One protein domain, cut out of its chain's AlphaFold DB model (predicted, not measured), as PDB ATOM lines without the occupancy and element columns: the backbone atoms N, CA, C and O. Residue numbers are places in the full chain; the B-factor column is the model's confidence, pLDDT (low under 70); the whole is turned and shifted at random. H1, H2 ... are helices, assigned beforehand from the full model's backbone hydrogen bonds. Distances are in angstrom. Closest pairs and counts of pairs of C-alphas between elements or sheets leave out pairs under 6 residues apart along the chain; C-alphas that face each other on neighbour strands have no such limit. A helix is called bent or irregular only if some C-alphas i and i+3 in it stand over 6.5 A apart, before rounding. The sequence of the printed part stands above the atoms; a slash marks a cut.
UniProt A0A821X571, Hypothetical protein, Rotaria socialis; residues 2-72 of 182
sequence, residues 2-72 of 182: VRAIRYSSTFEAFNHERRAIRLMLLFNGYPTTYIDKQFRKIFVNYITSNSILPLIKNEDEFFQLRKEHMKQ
ATOM      1  N   VAL A   2     140.553 176.485 178.836       86.75
ATOM      2  CA  VAL A   2     140.520 175.154 179.505       86.75
ATOM      3  C   VAL A   2     140.629 173.992 178.509       86.75
ATOM      4  O   VAL A   2     141.351 173.029 178.741       86.75
ATOM      5  N   ARG A   3     139.966 174.117 177.352       87.62
ATOM      6  CA  ARG A   3     140.125 173.188 176.223       87.62
ATOM      7  C   ARG A   3     141.595 173.064 175.794       87.62
ATOM      8  O   ARG A   3     142.113 171.954 175.787       87.62
ATOM      9  N   ALA A   4     142.254 174.186 175.513       89.38
ATOM     10  CA  ALA A   4     143.661 174.224 175.117       89.38
ATOM     11  C   ALA A   4     144.568 173.512 176.129       89.38
ATOM     12  O   ALA A   4     145.395 172.696 175.742       89.38
ATOM     13  N   ILE A   5     144.348 173.747 177.430       89.19
ATOM     14  CA  ILE A   5     145.101 173.092 178.513       89.19
ATOM     15  C   ILE A   5     144.962 171.565 178.447       89.19
ATOM     16  O   ILE A   5     145.935 170.838 178.625       89.19
ATOM     17  N   ARG A   6     143.753 171.058 178.182       87.62
ATOM     18  CA  ARG A   6     143.488 169.612 178.165       87.62
ATOM     19  C   ARG A   6     144.046 168.929 176.917       87.62
ATOM     20  O   ARG A   6     144.652 167.860 177.021       87.62
ATOM     21  N   TYR A   7     143.824 169.527 175.751       89.19
ATOM     22  CA  TYR A   7     144.083 168.870 174.468       89.19
ATOM     23  C   TYR A   7     145.467 169.139 173.884       89.19
ATOM     24  O   TYR A   7     145.895 168.376 173.023       89.19
ATOM     25  N   SER A   8     146.183 170.157 174.359       91.75
ATOM     26  CA  SER A   8     147.563 170.369 173.930       91.75
ATOM     27  C   SER A   8     148.461 169.258 174.470       91.75
ATOM     28  O   SER A   8     148.452 168.961 175.667       91.75
ATOM     29  N   SER A   9     149.213 168.624 173.572       87.62
ATOM     30  CA  SER A   9     150.193 167.587 173.903       87.62
ATOM     31  C   SER A   9     151.509 168.172 174.411       87.62
ATOM     32  O   SER A   9     152.156 167.539 175.237       87.62
ATOM     33  N   THR A  10     151.873 169.372 173.953       93.00
ATOM     34  CA  THR A  10     153.115 170.074 174.306       93.00
ATOM     35  C   THR A  10     152.831 171.475 174.845       93.00
ATOM     36  O   THR A  10     151.795 172.082 174.538       93.00
ATOM     37  N   PHE A  11     153.768 172.017 175.625       91.94
ATOM     38  CA  PHE A  11     153.690 173.396 176.115       91.94
ATOM     39  C   PHE A  11     153.687 174.430 174.971       91.94
ATOM     40  O   PHE A  11     152.935 175.407 175.008       91.94
ATOM     41  N   GLU A  12     154.472 174.184 173.920       93.31
ATOM     42  CA  GLU A  12     154.490 174.959 172.671       93.31
ATOM     43  C   GLU A  12     153.097 175.044 172.026       93.31
ATOM     44  O   GLU A  12     152.592 176.142 171.767       93.31
ATOM     45  N   ALA A  13     152.430 173.897 171.840       92.31
ATOM     46  CA  ALA A  13     151.090 173.836 171.257       92.31
ATOM     47  C   ALA A  13     150.067 174.604 172.107       92.31
ATOM     48  O   ALA A  13     149.265 175.381 171.580       92.31
ATOM     49  N   PHE A  14     150.155 174.463 173.432       93.38
ATOM     50  CA  PHE A  14     149.325 175.224 174.360       93.38
ATOM     51  C   PHE A  14     149.554 176.735 174.233       93.38
ATOM     52  O   PHE A  14     148.595 177.511 174.192       93.38
ATOM     53  N   ASN A  15     150.811 177.174 174.152       91.31
ATOM     54  CA  ASN A  15     151.151 178.585 173.997       91.31
ATOM     55  C   ASN A  15     150.625 179.161 172.686       91.31
ATOM     56  O   ASN A  15     150.088 180.274 172.685       91.31
ATOM     57  N   HIS A  16     150.752 178.407 171.597       93.62
ATOM     58  CA  HIS A  16     150.208 178.780 170.303       93.62
ATOM     59  C   HIS A  16     148.683 178.955 170.375       93.62
ATOM     60  O   HIS A  16     148.167 180.021 170.033       93.62
ATOM     61  N   GLU A  17     147.955 177.974 170.917       94.06
ATOM     62  CA  GLU A  17     146.494 178.049 171.053       94.06
ATOM     63  C   GLU A  17     146.062 179.186 171.996       94.06
ATOM     64  O   GLU A  17     145.124 179.929 171.704       94.06
ATOM     65  N   ARG A  18     146.783 179.405 173.102       92.31
ATOM     66  CA  ARG A  18     146.543 180.529 174.020       92.31
ATOM     67  C   ARG A  18     146.687 181.881 173.316       92.31
ATOM     68  O   ARG A  18     145.841 182.756 173.520       92.31
ATOM     69  N   ARG A  19     147.739 182.065 172.510       92.50
ATOM     70  CA  ARG A  19     147.961 183.290 171.720       92.50
ATOM     71  C   ARG A  19     146.868 183.469 170.671       92.50
ATOM     72  O   ARG A  19     146.314 184.561 170.582       92.50
ATOM     73  N   ALA A  20     146.501 182.405 169.960       94.75
ATOM     74  CA  ALA A  20     145.423 182.427 168.975       94.75
ATOM     75  C   ALA A  20     144.084 182.849 169.602       94.75
ATOM     76  O   ALA A  20     143.422 183.749 169.091       94.75
ATOM     77  N   ILE A  21     143.719 182.286 170.762       94.25
ATOM     78  CA  ILE A  21     142.506 182.674 171.502       94.25
ATOM     79  C   ILE A  21     142.565 184.150 171.913       94.25
ATOM     80  O   ILE A  21     141.572 184.862 171.782       94.25
ATOM     81  N   ARG A  22     143.715 184.627 172.412       94.00
ATOM     82  CA  ARG A  22     143.882 186.038 172.792       94.00
ATOM     83  C   ARG A  22     143.689 186.961 171.590       94.00
ATOM     84  O   ARG A  22     142.927 187.915 171.695       94.00
ATOM     85  N   LEU A  23     144.352 186.671 170.471       95.31
ATOM     86  CA  LEU A  23     144.232 187.453 169.238       95.31
ATOM     87  C   LEU A  23     142.790 187.466 168.732       95.31
ATOM     88  O   LEU A  23     142.266 188.527 168.420       95.31
ATOM     89  N   MET A  24     142.117 186.315 168.737       96.56
ATOM     90  CA  MET A  24     140.711 186.217 168.351       96.56
ATOM     91  C   MET A  24     139.809 187.102 169.225       96.56
ATOM     92  O   MET A  24     138.916 187.768 168.713       96.56
ATOM     93  N   LEU A  25     140.026 187.137 170.543       93.69
ATOM     94  CA  LEU A  25     139.268 188.019 171.437       93.69
ATOM     95  C   LEU A  25     139.581 189.499 171.172       93.69
ATOM     96  O   LEU A  25     138.669 190.317 171.161       93.69
ATOM     97  N   LEU A  26     140.839 189.848 170.901       93.94
ATOM     98  CA  LEU A  26     141.204 191.223 170.548       93.94
ATOM     99  C   LEU A  26     140.540 191.674 169.242       93.94
ATOM    100  O   LEU A  26     139.974 192.761 169.198       93.94
ATOM    101  N   PHE A  27     140.535 190.826 168.209       95.00
ATOM    102  CA  PHE A  27     139.871 191.131 166.937       95.00
ATOM    103  C   PHE A  27     138.351 191.266 167.065       95.00
ATOM    104  O   PHE A  27     137.741 192.013 166.309       95.00
ATOM    105  N   ASN A  28     137.747 190.611 168.057       96.25
ATOM    106  CA  ASN A  28     136.330 190.773 168.387       96.25
ATOM    107  C   ASN A  28     136.048 191.988 169.297       96.25
ATOM    108  O   ASN A  28     134.955 192.097 169.847       96.25
ATOM    109  N   GLY A  29     137.018 192.889 169.493       94.25
ATOM    110  CA  GLY A  29     136.829 194.148 170.221       94.25
ATOM    111  C   GLY A  29     136.821 194.021 171.746       94.25
ATOM    112  O   GLY A  29     136.444 194.966 172.437       94.25
ATOM    113  N   TYR A  30     137.234 192.878 172.305       95.12
ATOM    114  CA  TYR A  30     137.305 192.733 173.759       95.12
ATOM    115  C   TYR A  30     138.491 193.533 174.330       95.12
ATOM    116  O   TYR A  30     139.619 193.374 173.851       95.12
ATOM    117  N   PRO A  31     138.295 194.332 175.401       95.50
ATOM    118  CA  PRO A  31     139.387 195.053 176.048       95.50
ATOM    119  C   PRO A  31     140.479 194.108 176.564       95.50
ATOM    120  O   PRO A  31     140.186 193.072 177.168       95.50
ATOM    121  N   THR A  32     141.746 194.491 176.401       91.38
ATOM    122  CA  THR A  32     142.913 193.723 176.880       91.38
ATOM    123  C   THR A  32     142.807 193.387 178.368       91.38
ATOM    124  O   THR A  32     142.980 192.234 178.759       91.38
ATOM    125  N   THR A  33     142.412 194.366 179.185       90.25
ATOM    126  CA  THR A  33     142.216 194.222 180.635       90.25
ATOM    127  C   THR A  33     141.162 193.174 180.988       90.25
ATOM    128  O   THR A  33     141.332 192.414 181.945       90.25
ATOM    129  N   TYR A  34     140.083 193.086 180.203       91.94
ATOM    130  CA  TYR A  34     139.053 192.068 180.374       91.94
ATOM    131  C   TYR A  34     139.603 190.675 180.057       91.94
ATOM    132  O   TYR A  34     139.433 189.755 180.858       91.94
ATOM    133  N   ILE A  35     140.297 190.523 178.926       90.94
ATOM    134  CA  ILE A  35     140.901 189.247 178.518       90.94
ATOM    135  C   ILE A  35     141.891 188.767 179.587       90.94
ATOM    136  O   ILE A  35     141.824 187.616 180.020       90.94
ATOM    137  N   ASP A  36     142.750 189.663 180.073       87.62
ATOM    138  CA  ASP A  36     143.729 189.370 181.121       87.62
ATOM    139  C   ASP A  36     143.059 188.953 182.426       87.62
ATOM    140  O   ASP A  36     143.478 187.975 183.047       87.62
ATOM    141  N   LYS A  37     141.973 189.629 182.820       88.12
ATOM    142  CA  LYS A  37     141.175 189.256 183.993       88.12
ATOM    143  C   LYS A  37     140.578 187.855 183.849       88.12
ATOM    144  O   LYS A  37     140.608 187.088 184.810       88.12
ATOM    145  N   GLN A  38     140.058 187.499 182.674       89.12
ATOM    146  CA  GLN A  38     139.493 186.164 182.435       89.12
ATOM    147  C   GLN A  38     140.567 185.078 182.419       89.12
ATOM    148  O   GLN A  38     140.377 184.014 183.003       89.12
ATOM    149  N   PHE A  39     141.714 185.350 181.798       89.31
ATOM    150  CA  PHE A  39     142.831 184.412 181.793       89.31
ATOM    151  C   PHE A  39     143.334 184.218 183.223       89.31
ATOM    152  O   PHE A  39     143.457 183.081 183.668       89.31
ATOM    153  N   ARG A  40     143.500 185.305 183.990       85.12
ATOM    154  CA  ARG A  40     143.848 185.241 185.415       85.12
ATOM    155  C   ARG A  40     142.919 184.342 186.202       85.12
ATOM    156  O   ARG A  40     143.419 183.442 186.857       85.12
ATOM    157  N   LYS A  41     141.600 184.507 186.093       86.31
ATOM    158  CA  LYS A  41     140.640 183.651 186.814       86.31
ATOM    159  C   LYS A  41     140.882 182.154 186.611       86.31
ATOM    160  O   LYS A  41     140.688 181.389 187.544       86.31
ATOM    161  N   ILE A  42     141.314 181.745 185.419       83.69
ATOM    162  CA  ILE A  42     141.596 180.337 185.113       83.69
ATOM    163  C   ILE A  42     142.887 179.865 185.798       83.69
ATOM    164  O   ILE A  42     142.962 178.718 186.219       83.69
ATOM    165  N   PHE A  43     143.881 180.742 185.941       81.56
ATOM    166  CA  PHE A  43     145.201 180.399 186.479       81.56
ATOM    167  C   PHE A  43     145.413 180.759 187.959       81.56
ATOM    168  O   PHE A  43     146.415 180.341 188.529       81.56
ATOM    169  N   VAL A  44     144.504 181.516 188.588       75.75
ATOM    170  CA  VAL A  44     144.629 181.998 189.982       75.75
ATOM    171  C   VAL A  44     144.866 180.859 190.975       75.75
ATOM    172  O   VAL A  44     145.629 181.034 191.916       75.75
ATOM    173  N   ASN A  45     144.290 179.683 190.736       69.44
ATOM    174  CA  ASN A  45     144.460 178.531 191.626       69.44
ATOM    175  C   ASN A  45     145.770 177.760 191.397       69.44
ATOM    176  O   ASN A  45     146.058 176.829 192.140       69.44
ATOM    177  N   TYR A  46     146.534 178.102 190.356       68.81
ATOM    178  CA  TYR A  46     147.654 177.291 189.874       68.81
ATOM    179  C   TYR A  46     148.982 178.044 189.822       68.81
ATOM    180  O   TYR A  46     150.032 177.412 189.827       68.81
ATOM    181  N   ILE A  47     148.955 179.376 189.747       65.62
ATOM    182  CA  ILE A  47     150.167 180.189 189.657       65.62
ATOM    183  C   ILE A  47     150.285 181.050 190.907       65.62
ATOM    184  O   ILE A  47     149.556 182.025 191.091       65.62
ATOM    185  N   THR A  48     151.263 180.710 191.739       57.75
ATOM    186  CA  THR A  48     151.669 181.466 192.923       57.75
ATOM    187  C   THR A  48     152.470 182.691 192.487       57.75
ATOM    188  O   THR A  48     153.691 182.710 192.597       57.75
ATOM    189  N   SER A  49     151.856 183.709 191.880       51.69
ATOM    190  CA  SER A  49     152.603 184.929 191.544       51.69
ATOM    191  C   SER A  49     151.738 186.175 191.423       51.69
ATOM    192  O   SER A  49     150.769 186.209 190.668       51.69
ATOM    193  N   ASN A  50     152.227 187.250 192.048       52.91
ATOM    194  CA  ASN A  50     151.830 188.660 191.912       52.91
ATOM    195  C   ASN A  50     152.045 189.235 190.490       52.91
ATOM    196  O   ASN A  50     152.222 190.437 190.307       52.91
ATOM    197  N   SER A  51     152.082 188.383 189.465       50.62
ATOM    198  CA  SER A  51     152.351 188.770 188.089       50.62
ATOM    199  C   SER A  51     151.110 189.371 187.434       50.62
ATOM    200  O   SER A  51     149.992 188.864 187.555       50.62
ATOM    201  N   ILE A  52     151.325 190.427 186.649       52.12
ATOM    202  CA  ILE A  52     150.288 191.077 185.839       52.12
ATOM    203  C   ILE A  52     149.763 190.121 184.740       52.12
ATOM    204  O   ILE A  52     148.652 190.280 184.226       52.12
ATOM    205  N   LEU A  53     150.507 189.059 184.432       56.62
ATOM    206  CA  LEU A  53     150.079 187.977 183.555       56.62
ATOM    207  C   LEU A  53     150.447 186.630 184.191       56.62
ATOM    208  O   LEU A  53     151.633 186.380 184.403       56.62
ATOM    209  N   PRO A  54     149.480 185.746 184.484       61.44
ATOM    210  CA  PRO A  54     149.762 184.367 184.848       61.44
ATOM    211  C   PRO A  54     150.400 183.688 183.642       61.44
ATOM    212  O   PRO A  54     149.743 183.223 182.705       61.44
ATOM    213  N   LEU A  55     151.719 183.758 183.623       69.88
ATOM    214  CA  LEU A  55     152.546 183.226 182.574       69.88
ATOM    215  C   LEU A  55     153.040 181.893 183.101       69.88
ATOM    216  O   LEU A  55     153.900 181.864 183.970       69.88
ATOM    217  N   ILE A  56     152.463 180.814 182.585       79.25
ATOM    218  CA  ILE A  56     153.108 179.509 182.653       79.25
ATOM    219  C   ILE A  56     154.378 179.663 181.828       79.25
ATOM    220  O   ILE A  56     154.287 179.974 180.635       79.25
ATOM    221  N   LYS A  57     155.531 179.603 182.490       81.44
ATOM    222  CA  LYS A  57     156.840 179.835 181.865       81.44
ATOM    223  C   LYS A  57     157.480 178.523 181.450       81.44
ATOM    224  O   LYS A  57     158.174 178.488 180.440       81.44
ATOM    225  N   ASN A  58     157.194 177.477 182.213       85.75
ATOM    226  CA  ASN A  58     157.871 176.201 182.119       85.75
ATOM    227  C   ASN A  58     156.904 175.096 181.697       85.75
ATOM    228  O   ASN A  58     155.704 175.134 181.981       85.75
ATOM    229  N   GLU A  59     157.448 174.084 181.035       89.44
ATOM    230  CA  GLU A  59     156.687 172.911 180.621       89.44
ATOM    231  C   GLU A  59     156.192 172.093 181.829       89.44
ATOM    232  O   GLU A  59     155.053 171.624 181.828       89.44
ATOM    233  N   ASP A  60     156.966 172.040 182.915       88.25
ATOM    234  CA  ASP A  60     156.570 171.374 184.163       88.25
ATOM    235  C   ASP A  60     155.313 171.994 184.793       88.25
ATOM    236  O   ASP A  60     154.384 171.285 185.187       88.25
ATOM    237  N   GLU A  61     155.243 173.326 184.835       85.62
ATOM    238  CA  GLU A  61     154.070 174.072 185.317       85.62
ATOM    239  C   GLU A  61     152.835 173.766 184.459       85.62
ATOM    240  O   GLU A  61     151.724 173.596 184.971       85.62
ATOM    241  N   PHE A  62     153.025 173.649 183.140       89.00
ATOM    242  CA  PHE A  62     151.960 173.261 182.223       89.00
ATOM    243  C   PHE A  62     151.487 171.825 182.475       89.00
ATOM    244  O   PHE A  62     150.279 171.581 182.518       89.00
ATOM    245  N   PHE A  63     152.402 170.878 182.695       87.94
ATOM    246  CA  PHE A  63     152.045 169.494 183.003       87.94
ATOM    247  C   PHE A  63     151.284 169.365 184.320       87.94
ATOM    248  O   PHE A  63     150.281 168.646 184.371       87.94
ATOM    249  N   GLN A  64     151.698 170.085 185.364       86.62
ATOM    250  CA  GLN A  64     150.979 170.120 186.641       86.62
ATOM    251  C   GLN A  64     149.561 170.673 186.461       86.62
ATOM    252  O   GLN A  64     148.586 170.030 186.859       86.62
ATOM    253  N   LEU A  65     149.429 171.808 185.770       86.50
ATOM    254  CA  LEU A  65     148.136 172.407 185.450       86.50
ATOM    255  C   LEU A  65     147.238 171.448 184.654       86.50
ATOM    256  O   LEU A  65     146.046 171.303 184.940       86.50
ATOM    257  N   ARG A  66     147.801 170.777 183.645       86.06
ATOM    258  CA  ARG A  66     147.081 169.809 182.815       86.06
ATOM    259  C   ARG A  66     146.624 168.611 183.638       86.06
ATOM    260  O   ARG A  66     145.473 168.199 183.494       86.06
ATOM    261  N   LYS A  67     147.478 168.079 184.517       86.56
ATOM    262  CA  LYS A  67     147.149 166.961 185.412       86.56
ATOM    263  C   LYS A  67     145.961 167.301 186.309       86.56
ATOM    264  O   LYS A  67     145.032 166.504 186.399       86.56
ATOM    265  N   GLU A  68     145.937 168.492 186.900       84.25
ATOM    266  CA  GLU A  68     144.813 168.942 187.728       84.25
ATOM    267  C   GLU A  68     143.528 169.141 186.915       84.25
ATOM    268  O   GLU A  68     142.454 168.673 187.296       84.25
ATOM    269  N   HIS A  69     143.624 169.755 185.735       81.25
ATOM    270  CA  HIS A  69     142.457 169.922 184.872       81.25
ATOM    271  C   HIS A  69     141.926 168.614 184.286       81.25
ATOM    272  O   HIS A  69     140.751 168.581 183.916       81.25
ATOM    273  N   MET A  70     142.740 167.562 184.182       80.94
ATOM    274  CA  MET A  70     142.282 166.230 183.775       80.94
ATOM    275  C   MET A  70     141.496 165.517 184.878       80.94
ATOM    276  O   MET A  70     140.599 164.745 184.557       80.94
ATOM    277  N   LYS A  71     141.782 165.803 186.156       80.75
ATOM    278  CA  LYS A  71     141.023 165.252 187.293       80.75
ATOM    279  C   LYS A  71     139.620 165.844 187.405       80.75
ATOM    280  O   LYS A  71     138.719 165.186 187.904       80.75
ATOM    281  N   GLN A  72     139.427 167.086 186.957       74.94
ATOM    282  CA  GLN A  72     138.121 167.736 187.019       74.94
ATOM    283  C   GLN A  72     137.153 167.120 185.995       74.94
ATOM    284  O   GLN A  72     137.407 167.232 184.783       74.94
TER     285      GLN A  72
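Overview. This is residues 2 to 72 of the 182 residues of the protein "Hypothetical protein" of Rotaria socialis (UniProt A0A821X571). A long helix, H2, and a shorter one, H3, fold back on each other as a loose hairpin that meets near its closed end, and H4 crosses the open end about perpendicular to H2. The short H1 sits at this open end, packed between the first half of H2 and H4, and the long link of residues 44 to 58 leads from H3 to H4. The printed part has 71 residues with four named helices, in the order H1, H2, H3, H4 along the chain, and no named strand; its class is all helix. The whole is compact, with a radius of gyration of the C-alphas of 12.1 A, and has a rounded outline of 33 by 26 by 22 A.

Along the chain. H2, the longest helix, has 17 residues, from Phe 11 to Phe 27, and measures 24.3 A from first to last C-alpha. It begins at C-alpha 11, (153.690, 173.396, 176.115), and ends at C-alpha 27, (139.871, 191.131, 166.937). H1 comes before it, residues 2 to 7, and measures 8.8 A; C-alpha 2 is at (140.520, 175.154, 179.505). H3 follows H2 with residues 32 to 43 and measures 16.6 A. H4, residues 59 to 71, measures 18.7 A and ends at C-alpha 71, (141.023, 165.252, 187.293). None of these helices is bent or irregular.

Arrangement. H2 and H3 form a helical hairpin over a tight link of four residues. They only just touch, with 3 pairs of C-alphas within 8 A; the closest C-alphas are those of Leu 26 and Thr 32, 7.0 A apart. H2 touches H3 with residues 22 to 26 alone, and H3 touches H2 with residues 32 to 35 alone. The two run opposite ways at a tilt of 35.2 degrees, only just steep, and their centres are 13.0 A apart. H1 and H2 also form a helical hairpin, over a tight link of three residues. They touch, and H2 does so with residues 14 to 18 alone; the closest C-alphas are those of Ala 4 and Phe 14, 5.8 A apart. They run opposite ways at a tilt of 37 degrees, only just steep. H1 also touches H4, with 8 pairs of C-alphas within 8 A. The closest C-alphas there are those of Ile 5 and Arg 66, 5.8 A apart, and the two lines are about perpendicular at 79 degrees. H2 and H4 are close but not clearly touching: their closest C-alphas, those of Phe 11 and Glu 59, are 5.4 A apart, and their lines are about perpendicular at 78 degrees. H1 and H3 are close but not clearly touching, with the C-alphas of Val 2 and Ile 42 closest at 7.7 A. H3 and H4 are apart. Of the three pairs of helices that touch, 0 are at a shallow tilt, and the helix packing is mostly crossed. In H1, H2, H3 and H4 every O i to N i+4 pair is within hydrogen-bond range.

Size, cuts and confidence. The two C-alphas farthest apart are those of Gly 29 and Lys 71, 33.8 A. The first and last printed C-alphas, those of Val 2 and Gln 72, are 10.8 A apart. The printed part has no cut; the full chain has 182 residues. The link from H3 to H4 is long, 15 residues, and its C-alphas lie 7 to 16 A from the mean of all C-alphas. The mean pLDDT of the printed part is 84.5, and the 11 residues from 45 to 55, within this link, are under 70, where the model's confidence is low.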